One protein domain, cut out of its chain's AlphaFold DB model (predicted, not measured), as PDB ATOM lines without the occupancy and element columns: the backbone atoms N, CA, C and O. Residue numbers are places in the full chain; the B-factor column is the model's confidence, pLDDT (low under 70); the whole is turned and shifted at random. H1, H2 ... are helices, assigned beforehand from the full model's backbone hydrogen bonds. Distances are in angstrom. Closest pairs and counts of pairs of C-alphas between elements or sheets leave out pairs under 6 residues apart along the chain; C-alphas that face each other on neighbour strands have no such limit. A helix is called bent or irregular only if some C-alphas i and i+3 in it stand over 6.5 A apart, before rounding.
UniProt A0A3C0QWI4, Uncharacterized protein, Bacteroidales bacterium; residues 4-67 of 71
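This is residues 4 to 67 of the 71 residues of an uncharacterized protein of Bacteroidales bacterium (UniProt A0A3C0QWI4). A small helical hairpin, H1 and H2, makes one end of a long, thin model; from it the longer helix H3 runs onward in nearly the direction of H2, and after a long link the short helix H4 makes the far end, with no contact to the other helices. There is no single core: residues 37 to 43 of H3 stand free, as do residues 45 to 50 and 54 to 60, of which 58 to 60 belong to H4. The printed part has 64 residues with four named helices, in the order H1, H2, H3, H4, and no named strand; the class is all helix. The whole is extended, with a radius of gyration of the C-alphas of 17.8 A, and its outline is a rod spanning 54 by 24 by 18 A.

H1, residues 9 to 16, and H2, residues 22 to 28, form a helical hairpin, two helices that follow each other and run opposite ways, here at a shallow tilt of 22 degrees. They touch, with 7 pairs of C-alphas within 8 A; the closest C-alphas are those of Glu 11 and Ala 25, 5.3 A apart, and the centres are 9.2 A apart. H2 and H3, residues 31 to 44, meet only through their link. H1 and H3 are apart. H4, residues 58 to 66, is apart from H1, H2 and H3. In H1, H2, H3 and H4 every pair of backbone O of residue i and N of residue i+4 is within hydrogen-bond range.

Helix H1 begins at Tyr 9, with its C-alpha at (-145.565, -152.603, -129.141), and ends at Leu 16, 10.7 A away from C-alpha to C-alpha. H2 runs from Leu 22 to Lys 28. H3 is the longest helix, with 14 residues from Thr 31, C-alpha at (-134.275, -149.263, -130.152), to Asn 44, and measures 20.1 A from first to last C-alpha. H4 runs from Met 58 to Gln 66 over 12.3 A, and its last C-alpha is at (-146.865, -117.084, -142.081). None of the four helices is bent.

The two C-alphas farthest apart are those of Gly 18 and Ser 67, at 54.3 A, while the first and last printed C-alphas, of Leu 4 and Ser 67, are 41.1 A apart. The printed part has no cut. The links from H1 to H2, 5 residues, and from H2 to H3, 2 residues, are tight. The link from H3 to H4 is long: residues 45 to 57, with their C-alphas 13 to 23 A from the mean of the C-alphas. The mean pLDDT of the printed part is 89.3, and confidence is low, under 70, at residues 4 to 5.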
ATOM      1  N   LEU A   4    -150.376-154.167-134.572       61.00
ATOM      2  CA  LEU A   4    -149.464-154.856-133.654       61.00
ATOM      3  C   LEU A   4    -147.986-154.842-134.092       61.00
ATOM      4  O   LEU A   4    -147.108-155.102-133.276       61.00
ATOM      5  N   ASN A   5    -147.693-154.501-135.352       62.91
ATOM      6  CA  ASN A   5    -146.320-154.353-135.855       62.91
ATOM      7  C   ASN A   5    -145.765-152.929-135.697       62.91
ATOM      8  O   ASN A   5    -144.698-152.614-136.230       62.91
ATOM      9  N   THR A   6    -146.484-152.054-134.993       74.06
ATOM     10  CA  THR A   6    -146.031-150.686-134.743       74.06
ATOM     11  C   THR A   6    -144.823-150.688-133.811       74.06
ATOM     12  O   THR A   6    -144.721-151.474-132.867       74.06
ATOM     13  N   VAL A   7    -143.894-149.781-134.097       73.50
ATOM     14  CA  VAL A   7    -142.682-149.531-133.319       73.50
ATOM     15  C   VAL A   7    -142.996-149.447-131.816       73.50
ATOM     16  O   VAL A   7    -143.766-148.592-131.392       73.50
ATOM     17  N   GLY A   8    -142.385-150.330-131.019       71.62
ATOM     18  CA  GLY A   8    -142.464-150.338-129.553       71.62
ATOM     19  C   GLY A   8    -143.514-151.274-128.936       71.62
ATOM     20  O   GLY A   8    -143.380-151.642-127.773       71.62
ATOM     21  N   TYR A   9    -144.533-151.707-129.686       84.50
ATOM     22  CA  TYR A   9    -145.565-152.603-129.141       84.50
ATOM     23  C   TYR A   9    -145.073-154.043-129.004       84.50
ATOM     24  O   TYR A   9    -145.387-154.718-128.026       84.50
ATOM     25  N   LYS A  10    -144.256-154.502-129.955       85.62
ATOM     26  CA  LYS A  10    -143.715-155.864-129.972       85.62
ATOM     27  C   LYS A  10    -142.952-156.201-128.690       85.62
ATOM     28  O   LYS A  10    -143.156-157.261-128.117       85.62
ATOM     29  N   GLU A  11    -142.118-155.282-128.212       88.38
ATOM     30  CA  GLU A  11    -141.302-155.498-127.018       88.38
ATOM     31  C   GLU A  11    -142.138-155.622-125.739       88.38
ATOM     32  O   GLU A  11    -141.735-156.330-124.817       88.38
ATOM     33  N   LEU A  12    -143.295-154.956-125.683       88.69
ATOM     34  CA  LEU A  12    -144.234-155.087-124.571       88.69
ATOM     35  C   LEU A  12    -145.014-156.401-124.652       88.69
ATOM     36  O   LEU A  12    -145.188-157.052-123.626       88.69
ATOM     37  N   PHE A  13    -145.418-156.836-125.850       89.81
ATOM     38  CA  PHE A  13    -146.032-158.153-126.036       89.81
ATOM     39  C   PHE A  13    -145.085-159.292-125.648       89.81
ATOM     40  O   PHE A  13    -145.519-160.205-124.957       89.81
ATOM     41  N   ASP A  14    -143.800-159.196-126.000       89.25
ATOM     42  CA  ASP A  14    -142.785-160.186-125.614       89.25
ATOM     43  C   ASP A  14    -142.573-160.247-124.082       89.25
ATOM     44  O   ASP A  14    -142.196-161.285-123.538       89.25
ATOM     45  N   TRP A  15    -142.798-159.145-123.356       93.19
ATOM     46  CA  TRP A  15    -142.812-159.161-121.886       93.19
ATOM     47  C   TRP A  15    -144.098-159.791-121.339       93.19
ATOM     48  O   TRP A  15    -144.027-160.644-120.457       93.19
ATOM     49  N   LEU A  16    -145.259-159.418-121.888       92.75
ATOM     50  CA  LEU A  16    -146.559-159.963-121.481       92.75
ATOM     51  C   LEU A  16    -146.675-161.474-121.741       92.75
ATOM     52  O   LEU A  16    -147.341-162.170-120.983       92.75
ATOM     53  N   SER A  17    -146.006-161.994-122.773       93.94
ATOM     54  CA  SER A  17    -145.925-163.429-123.069       93.94
ATOM     55  C   SER A  17    -144.866-164.174-122.247       93.94
ATOM     56  O   SER A  17    -144.696-165.380-122.421       93.94
ATOM     57  N   GLY A  18    -144.127-163.476-121.376       92.62
ATOM     58  CA  GLY A  18    -143.067-164.055-120.551       92.62
ATOM     59  C   GLY A  18    -141.759-164.352-121.293       92.62
ATOM     60  O   GLY A  18    -140.864-164.964-120.715       92.62
ATOM     61  N   CYS A  19    -141.600-163.919-122.550       93.56
ATOM     62  CA  CYS A  19    -140.367-164.126-123.317       93.56
ATOM     63  C   CYS A  19    -139.204-163.249-122.820       93.56
ATOM     64  O   CYS A  19    -138.042-163.643-122.939       93.56
ATOM     65  N   TYR A  20    -139.497-162.069-122.263       90.31
ATOM     66  CA  TYR A  20    -138.506-161.154-121.688       90.31
ATOM     67  C   TYR A  20    -138.881-160.694-120.281       90.31
ATOM     68  O   TYR A  20    -140.051-160.538-119.949       90.31
ATOM     69  N   SER A  21    -137.869-160.369-119.471       94.88
ATOM     70  CA  SER A  21    -138.089-159.590-118.251       94.88
ATOM     71  C   SER A  21    -138.451-158.142-118.592       94.88
ATOM     72  O   SER A  21    -138.044-157.611-119.630       94.88
ATOM     73  N   LEU A  22    -139.154-157.469-117.677       92.75
ATOM     74  CA  LEU A  22    -139.543-156.066-117.842       92.75
ATOM     75  C   LEU A  22    -138.334-155.167-118.152       92.75
ATOM     76  O   LEU A  22    -138.389-154.326-119.044       92.75
ATOM     77  N   GLN A  23    -137.205-155.388-117.472       95.25
ATOM     78  CA  GLN A  23    -135.970-154.626-117.693       95.25
ATOM     79  C   GLN A  23    -135.425-154.795-119.118       95.25
ATOM     80  O   GLN A  23    -135.011-153.827-119.763       95.25
ATOM     81  N   VAL A  24    -135.455-156.023-119.646       93.25
ATOM     82  CA  VAL A  24    -135.012-156.316-121.015       93.25
ATOM     83  C   VAL A  24    -135.954-155.673-122.033       93.25
ATOM     84  O   VAL A  24    -135.479-155.053-122.990       93.25
ATOM     85  N   ALA A  25    -137.265-155.750-121.808       92.06
ATOM     86  CA  ALA A  25    -138.261-155.104-122.658       92.06
ATOM     87  C   ALA A  25    -138.093-153.574-122.681       92.06
ATOM     88  O   ALA A  25    -137.996-152.989-123.760       92.06
ATOM     89  N   LEU A  26    -137.917-152.926-121.522       91.38
ATOM     90  CA  LEU A  26    -137.678-151.477-121.412       91.38
ATOM     91  C   LEU A  26    -136.383-151.015-122.097       91.38
ATOM     92  O   LEU A  26    -136.296-149.887-122.591       91.38
ATOM     93  N   LYS A  27    -135.358-151.868-122.156       92.75
ATOM     94  CA  LYS A  27    -134.144-151.579-122.930       92.75
ATOM     95  C   LYS A  27    -134.402-151.707-124.433       92.75
ATOM     96  O   LYS A  27    -133.969-150.851-125.210       92.75
ATOM     97  N   LYS A  28    -135.115-152.758-124.849       90.75
ATOM     98  CA  LYS A  28    -135.393-153.056-126.261       90.75
ATOM     99  C   LYS A  28    -136.362-152.058-126.892       90.75
ATOM    100  O   LYS A  28    -136.067-151.592-127.991       90.75
ATOM    101  N   VAL A  29    -137.417-151.644-126.182       91.50
ATOM    102  CA  VAL A  29    -138.494-150.774-126.702       91.50
ATOM    103  C   VAL A  29    -137.968-149.453-127.266       91.50
ATOM    104  O   VAL A  29    -138.515-148.902-128.214       91.50
ATOM    105  N   LYS A  30    -136.836-148.960-126.748       90.19
ATOM    106  CA  LYS A  30    -136.222-147.702-127.190       90.19
ATOM    107  C   LYS A  30    -135.430-147.831-128.501       90.19
ATOM    108  O   LYS A  30    -135.002-146.821-129.058       90.19
ATOM    109  N   THR A  31    -135.150-149.041-128.984       90.56
ATOM    110  CA  THR A  31    -134.275-149.263-130.152       90.56
ATOM    111  C   THR A  31    -135.001-149.069-131.488       90.56
ATOM    112  O   THR A  31    -134.495-148.296-132.312       90.56
ATOM    113  N   PRO A  32    -136.167-149.698-131.741       90.19
ATOM    114  CA  PRO A  32    -136.901-149.486-132.987       90.19
ATOM    115  C   PRO A  32    -137.294-148.016-133.246       90.19
ATOM    116  O   PRO A  32    -137.059-147.577-134.373       90.19
ATOM    117  N   PRO A  33    -137.756-147.214-132.255       90.75
ATOM    118  CA  PRO A  33    -138.022-145.784-132.446       90.75
ATOM    119  C   PRO A  33    -136.807-145.005-132.948       90.75
ATOM    120  O   PRO A  33    -136.915-144.242-133.899       90.75
ATOM    121  N   ARG A  34    -135.615-145.251-132.385       92.12
ATOM    122  CA  ARG A  34    -134.381-144.580-132.829       92.12
ATOM    123  C   ARG A  34    -133.988-144.961-134.250       92.12
ATOM    124  O   ARG A  34    -133.581-144.107-135.033       92.12
ATOM    125  N   ARG A  35    -134.107-146.247-134.598       92.06
ATOM    126  CA  ARG A  35    -133.846-146.721-135.967       92.06
ATOM    127  C   ARG A  35    -134.836-146.107-136.953       92.06
ATOM    128  O   ARG A  35    -134.430-145.726-138.046       92.06
ATOM    129  N   PHE A  36    -136.103-146.002-136.562       91.38
ATOM    130  CA  PHE A  36    -137.145-145.378-137.364       91.38
ATOM    131  C   PHE A  36    -136.883-143.881-137.564       91.38
ATOM    132  O   PHE A  36    -136.798-143.450-138.710       91.38
ATOM    133  N   ALA A  37    -136.602-143.131-136.496       92.81
ATOM    134  CA  ALA A  37    -136.226-141.718-136.571       92.81
ATOM    135  C   ALA A  37    -134.995-141.494-137.469       92.81
ATOM    136  O   ALA A  37    -135.014-140.641-138.352       92.81
ATOM    137  N   LYS A  38    -133.945-142.322-137.339       94.44
ATOM    138  CA  LYS A  38    -132.777-142.260-138.237       94.44
ATOM    139  C   LYS A  38    -133.167-142.480-139.701       94.44
ATOM    140  O   LYS A  38    -132.679-141.760-140.566       94.44
ATOM    141  N   ARG A  39    -134.042-143.453-139.990       94.50
ATOM    142  CA  ARG A  39    -134.544-143.693-141.355       94.50
ATOM    143  C   ARG A  39    -135.344-142.501-141.873       94.50
ATOM    144  O   ARG A  39    -135.121-142.123-143.016       94.50
ATOM    145  N   GLN A  40    -136.216-141.904-141.056       94.25
ATOM    146  CA  GLN A  40    -136.955-140.690-141.419       94.25
ATOM    147  C   GLN A  40    -135.993-139.553-141.778       94.25
ATOM    148  O   GLN A  40    -136.122-138.972-142.846       94.25
ATOM    149  N   LEU A  41    -134.960-139.312-140.962       92.56
ATOM    150  CA  LEU A  41    -133.932-138.311-141.265       92.56
ATOM    151  C   LEU A  41    -133.195-138.615-142.577       92.56
ATOM    152  O   LEU A  41    -133.009-137.722-143.397       92.56
ATOM    153  N   THR A  42    -132.791-139.869-142.809       94.31
ATOM    154  CA  THR A  42    -132.137-140.274-144.065       94.31
ATOM    155  C   THR A  42    -133.038-140.075-145.283       94.31
ATOM    156  O   THR A  42    -132.556-139.629-146.319       94.31
ATOM    157  N   TRP A  43    -134.327-140.397-145.178       94.06
ATOM    158  CA  TRP A  43    -135.287-140.168-146.257       94.06
ATOM    159  C   TRP A  43    -135.520-138.681-146.498       94.06
ATOM    160  O   TRP A  43    -135.452-138.248-147.645       94.06
ATOM    161  N   ASN A  44    -135.706-137.901-145.433       91.38
ATOM    162  CA  ASN A  44    -135.969-136.473-145.539       91.38
ATOM    163  C   ASN A  44    -134.791-135.724-146.169       91.38
ATOM    164  O   ASN A  44    -135.021-134.839-146.981       91.38
ATOM    165  N   ARG A  45    -133.537-136.127-145.898       89.44
ATOM    166  CA  ARG A  45    -132.312-135.537-146.494       89.44
ATOM    167  C   ARG A  45    -132.290-135.513-148.024       89.44
ATOM    168  O   ARG A  45    -131.477-134.801-148.600       89.44
ATOM    169  N   LYS A  46    -133.150-136.289-148.686       91.44
ATOM    170  CA  LYS A  46    -133.292-136.269-150.146       91.44
ATOM    171  C   LYS A  46    -134.011-135.010-150.653       91.44
ATOM    172  O   LYS A  46    -133.823-134.653-151.810       91.44
ATOM    173  N   TYR A  47    -134.796-134.334-149.814       91.00
ATOM    174  CA  TYR A  47    -135.496-133.102-150.174       91.00
ATOM    175  C   TYR A  47    -134.563-131.896-150.027       91.00
ATOM    176  O   TYR A  47    -134.318-131.416-148.921       91.00
ATOM    177  N   GLN A  48    -134.048-131.414-151.160       85.38
ATOM    178  CA  GLN A  48    -133.189-130.224-151.221       85.38
ATOM    179  C   GLN A  48    -133.981-128.920-151.027       85.38
ATOM    180  O   GLN A  48    -133.452-127.965-150.477       85.38
ATOM    181  N   ASN A  49    -135.266-128.912-151.398       86.75
ATOM    182  CA  ASN A  49    -136.142-127.736-151.305       86.75
ATOM    183  C   ASN A  49    -136.962-127.708-150.002       86.75
ATOM    184  O   ASN A  49    -137.938-126.971-149.893       86.75
ATOM    185  N   ALA A  50    -136.627-128.559-149.032       87.12
ATOM    186  CA  ALA A  50    -137.293-128.560-147.738       87.12
ATOM    187  C   ALA A  50    -136.651-127.529-146.805       87.12
ATOM    188  O   ALA A  50    -135.426-127.413-146.749       87.12
ATOM    189  N   LEU A  51    -137.475-126.843-146.010       85.88
ATOM    190  CA  LEU A  51    -136.981-126.068-144.878       85.88
ATOM    191  C   LEU A  51    -136.505-127.028-143.780       85.88
ATOM    192  O   LEU A  51    -137.295-127.781-143.207       85.88
ATOM    193  N   TRP A  52    -135.214-126.974-143.466       88.94
ATOM    194  CA  TRP A  52    -134.631-127.683-142.334       88.94
ATOM    195  C   TRP A  52    -134.498-126.734-141.152       88.94
ATOM    196  O   TRP A  52    -133.652-125.849-141.170       88.94
ATOM    197  N   ALA A  53    -135.305-126.949-140.117       90.25
ATOM    198  CA  ALA A  53    -135.251-126.181-138.881       90.25
ATOM    199  C   ALA A  53    -134.927-127.089-137.690       90.25
ATOM    200  O   ALA A  53    -135.244-128.286-137.689       90.25
ATOM    201  N   HIS A  54    -134.293-126.522-136.664       92.00
ATOM    202  CA  HIS A  54    -134.152-127.209-135.386       92.00
ATOM    203  C   HIS A  54    -135.528-127.289-134.698       92.00
ATOM    204  O   HIS A  54    -136.284-126.321-134.784       92.00
ATOM    205  N   PRO A  55    -135.873-128.385-133.992       90.31
ATOM    206  CA  PRO A  55    -137.161-128.497-133.298       90.31
ATOM    207  C   PRO A  55    -137.441-127.364-132.302       90.31
ATOM    208  O   PRO A  55    -138.594-127.013-132.087       90.31
ATOM    209  N   ASP A  56    -136.383-126.783-131.734       94.94
ATOM    210  CA  ASP A  56    -136.488-125.683-130.770       94.94
ATOM    211  C   ASP A  56    -136.619-124.297-131.437       94.94
ATOM    212  O   ASP A  56    -136.917-123.316-130.762       94.94
ATOM    213  N   SER A  57    -136.440-124.192-132.760       93.31
ATOM    214  CA  SER A  57    -136.540-122.933-133.517       93.31
ATOM    215  C   SER A  57    -137.991-122.598-133.893       93.31
ATOM    216  O   SER A  57    -138.300-122.338-135.057       93.31
ATOM    217  N   MET A  58    -138.908-122.624-132.923       92.94
ATOM    218  CA  MET A  58    -140.345-122.486-133.191       92.94
ATOM    219  C   MET A  58    -140.698-121.154-133.865       92.94
ATOM    220  O   MET A  58    -141.482-121.135-134.812       92.94
ATOM    221  N   ASP A  59    -140.084-120.051-133.436       91.31
ATOM    222  CA  ASP A  59    -140.352-118.720-133.992       91.31
ATOM    223  C   ASP A  59    -139.974-118.622-135.477       91.31
ATOM    224  O   ASP A  59    -140.706-118.044-136.282       91.31
ATOM    225  N   GLU A  60    -138.853-119.236-135.862       87.69
ATOM    226  CA  GLU A  60    -138.387-119.292-137.249       87.69
ATOM    227  C   GLU A  60    -139.341-120.120-138.120       87.69
ATOM    228  O   GLU A  60    -139.735-119.683-139.204       87.69
ATOM    229  N   ILE A  61    -139.774-121.278-137.609       91.44
ATOM    230  CA  ILE A  61    -140.749-122.149-138.277       91.44
ATOM    231  C   ILE A  61    -142.070-121.398-138.484       91.44
ATOM    232  O   ILE A  61    -142.623-121.402-139.585       91.44
ATOM    233  N   MET A  62    -142.565-120.718-137.447       92.81
ATOM    234  CA  MET A  62    -143.812-119.954-137.513       92.81
ATOM    235  C   MET A  62    -143.724-118.807-138.517       92.81
ATOM    236  O   MET A  62    -144.649-118.621-139.311       92.81
ATOM    237  N   LYS A  63    -142.602-118.080-138.544       90.56
ATOM    238  CA  LYS A  63    -142.372-116.999-139.507       90.56
ATOM    239  C   LYS A  63    -142.387-117.509-140.949       90.56
ATOM    240  O   LYS A  63    -143.015-116.883-141.799       90.56
ATOM    241  N   PHE A  64    -141.749-118.649-141.220       88.75
ATOM    242  CA  PHE A  64    -141.762-119.259-142.551       88.75
ATOM    243  C   PHE A  64    -143.175-119.659-142.998       88.75
ATOM    244  O   PHE A  64    -143.544-119.428-144.144       88.75
ATOM    245  N   ILE A  65    -143.986-120.225-142.099       90.00
ATOM    246  CA  ILE A  65    -145.369-120.624-142.416       90.00
ATOM    247  C   ILE A  65    -146.251-119.397-142.696       90.00
ATOM    248  O   ILE A  65    -147.098-119.439-143.585       90.00
ATOM    249  N   GLN A  66    -146.069-118.309-141.942       92.50
ATOM    250  CA  GLN A  66    -146.865-117.084-142.081       92.50
ATOM    251  C   GLN A  66    -146.457-116.223-143.280       92.50
ATOM    252  O   GLN A  66    -147.260-115.440-143.784       92.50
ATOM    253  N   SER A  67    -145.208-116.317-143.724       85.81
ATOM    254  CA  SER A  67    -144.690-115.585-144.879       85.81
ATOM    255  C   SER A  67    -143.791-116.511-145.693       85.81
ATOM    256  O   SER A  67    -142.564-116.391-145.619       85.81
TER     257      SER A  67